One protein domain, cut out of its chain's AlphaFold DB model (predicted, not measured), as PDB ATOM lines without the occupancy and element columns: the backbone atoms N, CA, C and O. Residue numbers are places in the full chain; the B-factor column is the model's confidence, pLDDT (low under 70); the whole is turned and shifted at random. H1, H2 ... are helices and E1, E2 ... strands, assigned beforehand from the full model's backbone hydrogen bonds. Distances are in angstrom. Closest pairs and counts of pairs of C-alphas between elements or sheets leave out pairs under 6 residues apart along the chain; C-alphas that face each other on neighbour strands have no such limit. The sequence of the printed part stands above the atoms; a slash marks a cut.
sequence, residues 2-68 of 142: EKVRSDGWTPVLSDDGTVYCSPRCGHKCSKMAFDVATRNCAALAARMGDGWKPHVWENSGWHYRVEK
ATOM      1  N   GLU A   2     184.905 126.993 125.012       43.72
ATOM      2  CA  GLU A   2     183.467 126.771 125.129       43.72
ATOM      3  C   GLU A   2     182.738 127.983 124.532       43.72
ATOM      4  O   GLU A   2     182.961 129.119 124.948       43.72
ATOM      5  N   LYS A   3     181.937 127.767 123.482       51.22
ATOM      6  CA  LYS A   3     181.110 128.825 122.892       51.22
ATOM      7  C   LYS A   3     179.981 129.125 123.874       51.22
ATOM      8  O   LYS A   3     179.004 128.379 123.911       51.22
ATOM      9  N   VAL A   4     180.112 130.204 124.646       56.81
ATOM     10  CA  VAL A   4     178.995 130.781 125.403       56.81
ATOM     11  C   VAL A   4     177.855 131.004 124.412       56.81
ATOM     12  O   VAL A   4     177.987 131.766 123.453       56.81
ATOM     13  N   ARG A   5     176.759 130.261 124.579       59.72
ATOM     14  CA  ARG A   5     175.576 130.433 123.739       59.72
ATOM     15  C   ARG A   5     174.979 131.794 124.078       59.72
ATOM     16  O   ARG A   5     174.598 132.023 125.220       59.72
ATOM     17  N   SER A   6     174.923 132.677 123.086       70.88
ATOM     18  CA  SER A   6     174.142 133.912 123.159       70.88
ATOM     19  C   SER A   6     172.704 133.582 123.580       70.88
ATOM     20  O   SER A   6     172.106 132.630 123.071       70.88
ATOM     21  N   ASP A   7     172.147 134.374 124.496       83.88
ATOM     22  CA  ASP A   7     170.736 134.318 124.905       83.88
ATOM     23  C   ASP A   7     169.763 134.673 123.759       83.88
ATOM     24  O   ASP A   7     168.549 134.481 123.876       83.88
ATOM     25  N   GLY A   8     170.298 135.174 122.641       86.38
ATOM     26  CA  GLY A   8     169.576 135.666 121.476       86.38
ATOM     27  C   GLY A   8     168.812 136.973 121.709       86.38
ATOM     28  O   GLY A   8     168.204 137.465 120.762       86.38
ATOM     29  N   TRP A   9     168.836 137.519 122.925       88.88
ATOM     30  CA  TRP A   9     168.102 138.716 123.351       88.88
ATOM     31  C   TRP A   9     169.015 139.898 123.667       88.88
ATOM     32  O   TRP A   9     168.536 141.016 123.806       88.88
ATOM     33  N   THR A  10     170.323 139.670 123.758       91.19
ATOM     34  CA  THR A  10     171.308 140.747 123.778       91.19
ATOM     35  C   THR A  10     171.462 141.316 122.357       91.19
ATOM     36  O   THR A  10     171.789 140.552 121.440       91.19
ATOM     37  N   PRO A  11     171.258 142.632 122.145       93.62
ATOM     38  CA  PRO A  11     171.456 143.269 120.847       93.62
ATOM     39  C   PRO A  11     172.901 143.148 120.355       93.62
ATOM     40  O   PRO A  11     173.848 143.330 121.120       93.62
ATOM     41  N   VAL A  12     173.074 142.875 119.062       94.75
ATOM     42  CA  VAL A  12     174.388 142.789 118.407       94.75
ATOM     43  C   VAL A  12     174.437 143.783 117.251       94.75
ATOM     44  O   VAL A  12     173.441 143.982 116.554       94.75
ATOM     45  N   LEU A  13     175.586 144.437 117.074       96.88
ATOM     46  CA  LEU A  13     175.840 145.337 115.951       96.88
ATOM     47  C   LEU A  13     176.235 144.508 114.723       96.88
ATOM     48  O   LEU A  13     177.098 143.637 114.834       96.88
ATOM     49  N   SER A  14     175.610 144.758 113.574       95.19
ATOM     50  CA  SER A  14     176.002 144.135 112.308       95.19
ATOM     51  C   SER A  14     177.396 144.584 111.866       95.19
ATOM     52  O   SER A  14     177.851 145.668 112.230       95.19
ATOM     53  N   ASP A  15     178.054 143.776 111.032       96.44
ATOM     54  CA  ASP A  15     179.410 144.057 110.534       96.44
ATOM     55  C   ASP A  15     179.511 145.395 109.778       96.44
ATOM     56  O   ASP A  15     180.547 146.056 109.806       96.44
ATOM     57  N   ASP A  16     178.424 145.823 109.128       95.75
ATOM     58  CA  ASP A  16     178.319 147.110 108.428       95.75
ATOM     59  C   ASP A  16     177.882 148.280 109.338       95.75
ATOM     60  O   ASP A  16     177.769 149.417 108.882       95.75
ATOM     61  N   GLY A  17     177.611 148.015 110.621       96.12
ATOM     62  CA  GLY A  17     177.200 148.998 111.621       96.12
ATOM     63  C   GLY A  17     175.771 149.536 111.482       96.12
ATOM     64  O   GLY A  17     175.385 150.427 112.243       96.12
ATOM     65  N   THR A  18     174.970 149.039 110.535       97.06
ATOM     66  CA  THR A  18     173.642 149.605 110.232       97.06
ATOM     67  C   THR A  18     172.534 149.072 111.142       97.06
ATOM     68  O   THR A  18     171.605 149.807 111.503       97.06
ATOM     69  N   VAL A  19     172.639 147.812 111.558       96.62
ATOM     70  CA  VAL A  19     171.670 147.103 112.396       96.62
ATOM     71  C   VAL A  19     172.248 146.938 113.791       96.62
ATOM     72  O   VAL A  19     173.361 146.459 113.960       96.62
ATOM     73  N   TYR A  20     171.464 147.299 114.800       96.50
ATOM     74  CA  TYR A  20     171.738 146.971 116.192       96.50
ATOM     75  C   TYR A  20     170.457 146.386 116.754       96.50
ATOM     76  O   TYR A  20     169.466 147.097 116.919       96.50
ATOM     77  N   CYS A  21     170.445 145.065 116.894       94.75
ATOM     78  CA  CYS A  21     169.224 144.286 117.043       94.75
ATOM     79  C   CYS A  21     169.561 142.937 117.670       94.75
ATOM     80  O   CYS A  21     170.604 142.338 117.394       94.75
ATOM     81  N   SER A  22     168.672 142.453 118.518       93.69
ATOM     82  CA  SER A  22     168.773 141.134 119.119       93.69
ATOM     83  C   SER A  22     168.484 140.068 118.064       93.69
ATOM     84  O   SER A  22     167.479 140.184 117.352       93.69
ATOM     85  N   PRO A  23     169.274 138.982 117.969       90.88
ATOM     86  CA  PRO A  23     169.030 137.925 116.987       90.88
ATOM     87  C   PRO A  23     167.598 137.361 117.012       90.88
ATOM     88  O   PRO A  23     167.040 137.056 115.960       90.88
ATOM     89  N   ARG A  24     166.978 137.254 118.197       90.69
ATOM     90  CA  ARG A  24     165.601 136.761 118.373       90.69
ATOM     91  C   ARG A  24     164.516 137.803 118.126       90.69
ATOM     92  O   ARG A  24     163.365 137.408 117.978       90.69
ATOM     93  N   CYS A  25     164.846 139.093 118.046       90.06
ATOM     94  CA  CYS A  25     163.851 140.106 117.701       90.06
ATOM     95  C   CYS A  25     163.323 139.885 116.278       90.06
ATOM     96  O   CYS A  25     162.128 140.019 116.038       90.06
ATOM     97  N   GLY A  26     164.192 139.542 115.320       87.62
ATOM     98  CA  GLY A  26     163.796 139.242 113.938       87.62
ATOM     99  C   GLY A  26     163.423 140.457 113.073       87.62
ATOM    100  O   GLY A  26     163.183 140.288 111.882       87.62
ATOM    101  N   HIS A  27     163.423 141.678 113.624       91.62
ATOM    102  CA  HIS A  27     162.994 142.898 112.917       91.62
ATOM    103  C   HIS A  27     164.144 143.729 112.326       91.62
ATOM    104  O   HIS A  27     163.884 144.708 111.632       91.62
ATOM    105  N   LYS A  28     165.409 143.352 112.575       93.44
ATOM    106  CA  LYS A  28     166.606 144.072 112.092       93.44
ATOM    107  C   LYS A  28     166.581 145.565 112.451       93.44
ATOM    108  O   LYS A  28     166.823 146.426 111.606       93.44
ATOM    109  N   CYS A  29     166.262 145.873 113.707       95.19
ATOM    110  CA  CYS A  29     166.198 147.245 114.205       95.19
ATOM    111  C   CYS A  29     167.522 147.991 113.948       95.19
ATOM    112  O   CYS A  29     168.609 147.442 114.129       95.19
ATOM    113  N   SER A  30     167.448 149.244 113.493       96.75
ATOM    114  CA  SER A  30     168.647 149.980 113.080       96.75
ATOM    115  C   SER A  30     169.421 150.553 114.269       96.75
ATOM    116  O   SER A  30     168.841 150.945 115.285       96.75
ATOM    117  N   LYS A  31     170.744 150.679 114.113       97.12
ATOM    118  CA  LYS A  31     171.613 151.376 115.074       97.12
ATOM    119  C   LYS A  31     171.235 152.850 115.218       97.12
ATOM    120  O   LYS A  31     171.237 153.386 116.320       97.12
ATOM    121  N   MET A  32     170.826 153.485 114.122       97.06
ATOM    122  CA  MET A  32     170.344 154.865 114.146       97.06
ATOM    123  C   MET A  32     169.098 155.025 115.030       97.06
ATOM    124  O   MET A  32     169.017 155.980 115.801       97.06
ATOM    125  N   ALA A  33     168.141 154.093 114.958       95.12
ATOM    126  CA  ALA A  33     166.952 154.129 115.806       95.12
ATOM    127  C   ALA A  33     167.301 153.923 117.290       95.12
ATOM    128  O   ALA A  33     166.750 154.625 118.137       95.12
ATOM    129  N   PHE A  34     168.264 153.047 117.603       96.44
ATOM    130  CA  PHE A  34     168.801 152.908 118.962       96.44
ATOM    131  C   PHE A  34     169.398 154.219 119.485       96.44
ATOM    132  O   PHE A  34     169.108 154.631 120.608       96.44
ATOM    133  N   ASP A  35     170.208 154.897 118.673       97.44
ATOM    134  CA  ASP A  35     170.863 156.148 119.070       97.44
ATOM    135  C   ASP A  35     169.860 157.282 119.277       97.44
ATOM    136  O   ASP A  35     169.992 158.084 120.204       97.44
ATOM    137  N   VAL A  36     168.826 157.351 118.435       95.75
ATOM    138  CA  VAL A  36     167.706 158.282 118.615       95.75
ATOM    139  C   VAL A  36     166.952 157.968 119.906       95.75
ATOM    140  O   VAL A  36     166.781 158.871 120.723       95.75
ATOM    141  N   ALA A  37     166.571 156.710 120.139       95.69
ATOM    142  CA  ALA A  37     165.881 156.303 121.361       95.69
ATOM    143  C   ALA A  37     166.714 156.610 122.616       95.69
ATOM    144  O   ALA A  37     166.191 157.163 123.577       95.69
ATOM    145  N   THR A  38     168.021 156.341 122.584       97.62
ATOM    146  CA  THR A  38     168.944 156.611 123.698       97.62
ATOM    147  C   THR A  38     169.055 158.102 124.000       97.62
ATOM    148  O   THR A  38     168.932 158.505 125.158       97.62
ATOM    149  N   ARG A  39     169.230 158.946 122.973       97.81
ATOM    150  CA  ARG A  39     169.279 160.407 123.152       97.81
ATOM    151  C   ARG A  39     167.957 160.962 123.677       97.81
ATOM    152  O   ARG A  39     167.970 161.752 124.615       97.81
ATOM    153  N   ASN A  40     166.831 160.523 123.118       96.00
ATOM    154  CA  ASN A  40     165.506 160.975 123.547       96.00
ATOM    155  C   ASN A  40     165.190 160.520 124.978       96.00
ATOM    156  O   ASN A  40     164.651 161.292 125.765       96.00
ATOM    157  N   CYS A  41     165.591 159.303 125.348       97.31
ATOM    158  CA  CYS A  41     165.450 158.790 126.706       97.31
ATOM    159  C   CYS A  41     166.262 159.609 127.715       97.31
ATOM    160  O   CYS A  41     165.744 159.980 128.766       97.31
ATOM    161  N   ALA A  42     167.510 159.950 127.378       98.06
ATOM    162  CA  ALA A  42     168.343 160.813 128.211       98.06
ATOM    163  C   ALA A  42     167.747 162.224 128.353       98.06
ATOM    164  O   ALA A  42     167.716 162.768 129.456       98.06
ATOM    165  N   ALA A  43     167.223 162.796 127.265       97.25
ATOM    166  CA  ALA A  43     166.546 164.091 127.290       97.25
ATOM    167  C   ALA A  43     165.279 164.063 128.159       97.25
ATOM    168  O   ALA A  43     165.051 164.982 128.943       97.25
ATOM    169  N   LEU A  44     164.487 162.990 128.075       97.06
ATOM    170  CA  LEU A  44     163.320 162.792 128.931       97.06
ATOM    171  C   LEU A  44     163.721 162.655 130.407       97.06
ATOM    172  O   LEU A  44     163.094 163.274 131.261       97.06
ATOM    173  N   ALA A  45     164.774 161.895 130.720       98.31
ATOM    174  CA  ALA A  45     165.259 161.752 132.094       98.31
ATOM    175  C   ALA A  45     165.709 163.103 132.667       98.31
ATOM    176  O   ALA A  45     165.317 163.459 133.774       98.31
ATOM    177  N   ALA A  46     166.452 163.887 131.881       98.19
ATOM    178  CA  ALA A  46     166.862 165.235 132.260       98.19
ATOM    179  C   ALA A  46     165.661 166.174 132.463       98.19
ATOM    180  O   ALA A  46     165.633 166.923 133.436       98.19
ATOM    181  N   ARG A  47     164.649 166.101 131.587       97.69
ATOM    182  CA  ARG A  47     163.402 166.877 131.696       97.69
ATOM    183  C   ARG A  47     162.641 166.569 132.986       97.69
ATOM    184  O   ARG A  47     162.172 167.489 133.645       97.69
ATOM    185  N   MET A  48     162.541 165.293 133.355       97.81
ATOM    186  CA  MET A  48     161.837 164.866 134.568       97.81
ATOM    187  C   MET A  48     162.622 165.137 135.864       97.81
ATOM    188  O   MET A  48     162.047 165.094 136.956       97.81
ATOM    189  N   GLY A  49     163.919 165.430 135.753       97.75
ATOM    190  CA  GLY A  49     164.783 165.846 136.853       97.75
ATOM    191  C   GLY A  49     165.412 164.695 137.643       97.75
ATOM    192  O   GLY A  49     165.471 163.542 137.209       97.75
ATOM    193  N   ASP A  50     165.907 165.018 138.835       97.44
ATOM    194  CA  ASP A  50     166.782 164.126 139.595       97.44
ATOM    195  C   ASP A  50     166.117 162.799 140.001       97.44
ATOM    196  O   ASP A  50     164.985 162.734 140.502       97.44
ATOM    197  N   GLY A  51     166.874 161.712 139.833       97.19
ATOM    198  CA  GLY A  51     166.490 160.355 140.228       97.19
ATOM    199  C   GLY A  51     165.697 159.568 139.182       97.19
ATOM    200  O   GLY A  51     165.422 158.393 139.420       97.19
ATOM    201  N   TRP A  52     165.357 160.172 138.040       98.38
ATOM    202  CA  TRP A  52     164.783 159.456 136.902       98.38
ATOM    203  C   TRP A  52     165.863 158.701 136.134       98.38
ATOM    204  O   TRP A  52     166.866 159.275 135.709       98.38
ATOM    205  N   LYS A  53     165.661 157.395 135.959       98.31
ATOM    206  CA  LYS A  53     166.611 156.515 135.277       98.31
ATOM    207  C   LYS A  53     166.126 156.207 133.862       98.31
ATOM    208  O   LYS A  53     164.973 155.802 133.714       98.31
ATOM    209  N   PRO A  54     166.969 156.380 132.831       98.19
ATOM    210  CA  PRO A  54     166.623 155.998 131.472       98.19
ATOM    211  C   PRO A  54     166.601 154.476 131.323       98.19
ATOM    212  O   PRO A  54     167.454 153.774 131.867       98.19
ATOM    213  N   HIS A  55     165.655 153.969 130.542       97.62
ATOM    214  CA  HIS A  55     165.581 152.568 130.156       97.62
ATOM    215  C   HIS A  55     165.200 152.466 128.678       97.62
ATOM    216  O   HIS A  55     164.144 152.945 128.262       97.62
ATOM    217  N   VAL A  56     166.075 151.844 127.887       96.38
ATOM    218  CA  VAL A  56     165.931 151.657 126.438       96.38
ATOM    219  C   VAL A  56     165.901 150.164 126.165       96.38
ATOM    220  O   VAL A  56     166.762 149.435 126.652       96.38
ATOM    221  N   TRP A  57     164.924 149.709 125.390       94.12
ATOM    222  CA  TRP A  57     164.797 148.297 125.049       94.12
ATOM    223  C   TRP A  57     164.304 148.120 123.622       94.12
ATOM    224  O   TRP A  57     163.818 149.044 122.968       94.12
ATOM    225  N   GLU A  58     164.428 146.887 123.157       90.69
ATOM    226  CA  GLU A  58     164.018 146.471 121.834       90.69
ATOM    227  C   GLU A  58     162.800 145.545 121.924       90.69
ATOM    228  O   GLU A  58     162.794 144.588 122.696       90.69
ATOM    229  N   ASN A  59     161.765 145.824 121.132       87.69
ATOM    230  CA  ASN A  59     160.617 144.942 120.919       87.69
ATOM    231  C   ASN A  59     159.929 145.334 119.604       87.69
ATOM    232  O   ASN A  59     159.130 146.272 119.580       87.69
ATOM    233  N   SER A  60     160.302 144.684 118.497       88.00
ATOM    234  CA  SER A  60     159.876 145.077 117.139       88.00
ATOM    235  C   SER A  60     160.190 146.542 116.787       88.00
ATOM    236  O   SER A  60     159.462 147.190 116.040       88.00
ATOM    237  N   GLY A  61     161.268 147.086 117.349       91.88
ATOM    238  CA  GLY A  61     161.615 148.505 117.301       91.88
ATOM    239  C   GLY A  61     162.337 148.932 118.575       91.88
ATOM    240  O   GLY A  61     162.312 148.207 119.571       91.88
ATOM    241  N   TRP A  62     162.983 150.096 118.539       93.50
ATOM    242  CA  TRP A  62     163.630 150.685 119.711       93.50
ATOM    243  C   TRP A  62     162.652 151.580 120.463       93.50
ATOM    244  O   TRP A  62     162.109 152.529 119.900       93.50
ATOM    245  N   HIS A  63     162.459 151.276 121.741       94.31
ATOM    246  CA  HIS A  63     161.553 151.977 122.642       94.31
ATOM    247  C   HIS A  63     162.328 152.522 123.831       94.31
ATOM    248  O   HIS A  63     163.434 152.069 124.136       94.31
ATOM    249  N   TYR A  64     161.736 153.486 124.523       96.50
ATOM    250  CA  TYR A  64     162.333 154.028 125.728       96.50
ATOM    251  C   TYR A  64     161.291 154.489 126.742       96.50
ATOM    252  O   TYR A  64     160.146 154.807 126.417       96.50
ATOM    253  N   ARG A  65     161.720 154.517 128.000       97.31
ATOM    254  CA  ARG A  65     160.968 155.027 129.140       97.31
ATOM    255  C   ARG A  65     161.938 155.584 130.168       97.31
ATOM    256  O   ARG A  65     163.131 155.287 130.121       97.31
ATOM    257  N   VAL A  66     161.419 156.335 131.122       98.38
ATOM    258  CA  VAL A  66     162.154 156.680 132.342       98.38
ATOM    259  C   VAL A  66     161.430 156.125 133.555       98.38
ATOM    260  O   VAL A  66     160.207 155.990 133.538       98.38
ATOM    261  N   GLU A  67     162.170 155.783 134.602       97.69
ATOM    262  CA  GLU A  67     161.600 155.199 135.817       97.69
ATOM    263  C   GLU A  67     162.173 155.815 137.095       97.69
ATOM    264  O   GLU A  67     163.353 156.172 137.166       97.69
ATOM    265  N   LYS A  68     161.313 155.947 138.112       97.12
ATOM    266  CA  LYS A  68     161.652 156.425 139.456       97.12
ATOM    267  C   LYS A  68     160.718 155.773 140.479       97.12
ATOM    268  O   LYS A  68     159.552 156.146 140.607       97.12
TER     269      LYS A  68
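What this domain is: This is residues 2 to 68 of the 142 residues of an uncharacterized protein of Sphingopyxis sp. GW247-27LB (UniProt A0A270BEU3). A hairpin of two strands, E1 and E2, has one long helix, H1, packed along it, and a long looped stretch, residues 2 to 30, lies beyond the end where H1 begins. Within that stretch residues 12 to 13 pair briefly with residues 20 to 21, antiparallel, while the first printed residues trail away as a tail. The printed part has 67 residues, with one named helix and two named strands in the order H1, E1, E2; the sheet, E1 - E2, is antiparallel. The class is mixed, helices and strands, with 31 residues, under half, in named elements. The whole is loose, with a radius of gyration of the C-alphas of 13.7 A, and elongated, spanning 43 by 25 by 18 A.

Where its parts are: Strand E1 is residues 53 to 58, 17.0 A from first to last C-alpha. Strand E2 is residues 62 to 68, 20.7 A long, and ends at C-alpha 68 at (161.652, 156.425, 139.456). Helix H1 is residues 31 to 48, 25.6 A long, and begins at C-alpha 31 at (171.613, 151.376, 115.074).

How they stand to each other: E1 and E2 form a hairpin, antiparallel at 154 degrees between their directions. N 55 and O 65 are 2.9 A apart and N 63 and O 57 2.9 A, both within hydrogen-bond range. The closest C-alphas of H1 and E2 are those of Phe 34 and Trp 62, 5.7 A apart. Those of H1 and E1 are Cys 41 and Pro 54, 5.6 A apart. In H1 every O i to N i+4 pair is within hydrogen-bond range.

The domain as a whole: The two C-alphas farthest apart, of Glu 2 and Arg 47, are 45.3 A apart. The printed part has no cut. The links H1 to E1 and E1 to E2 are tight. Mean pLDDT of the printed part is 92.1, with residues 2 to 5 under 70.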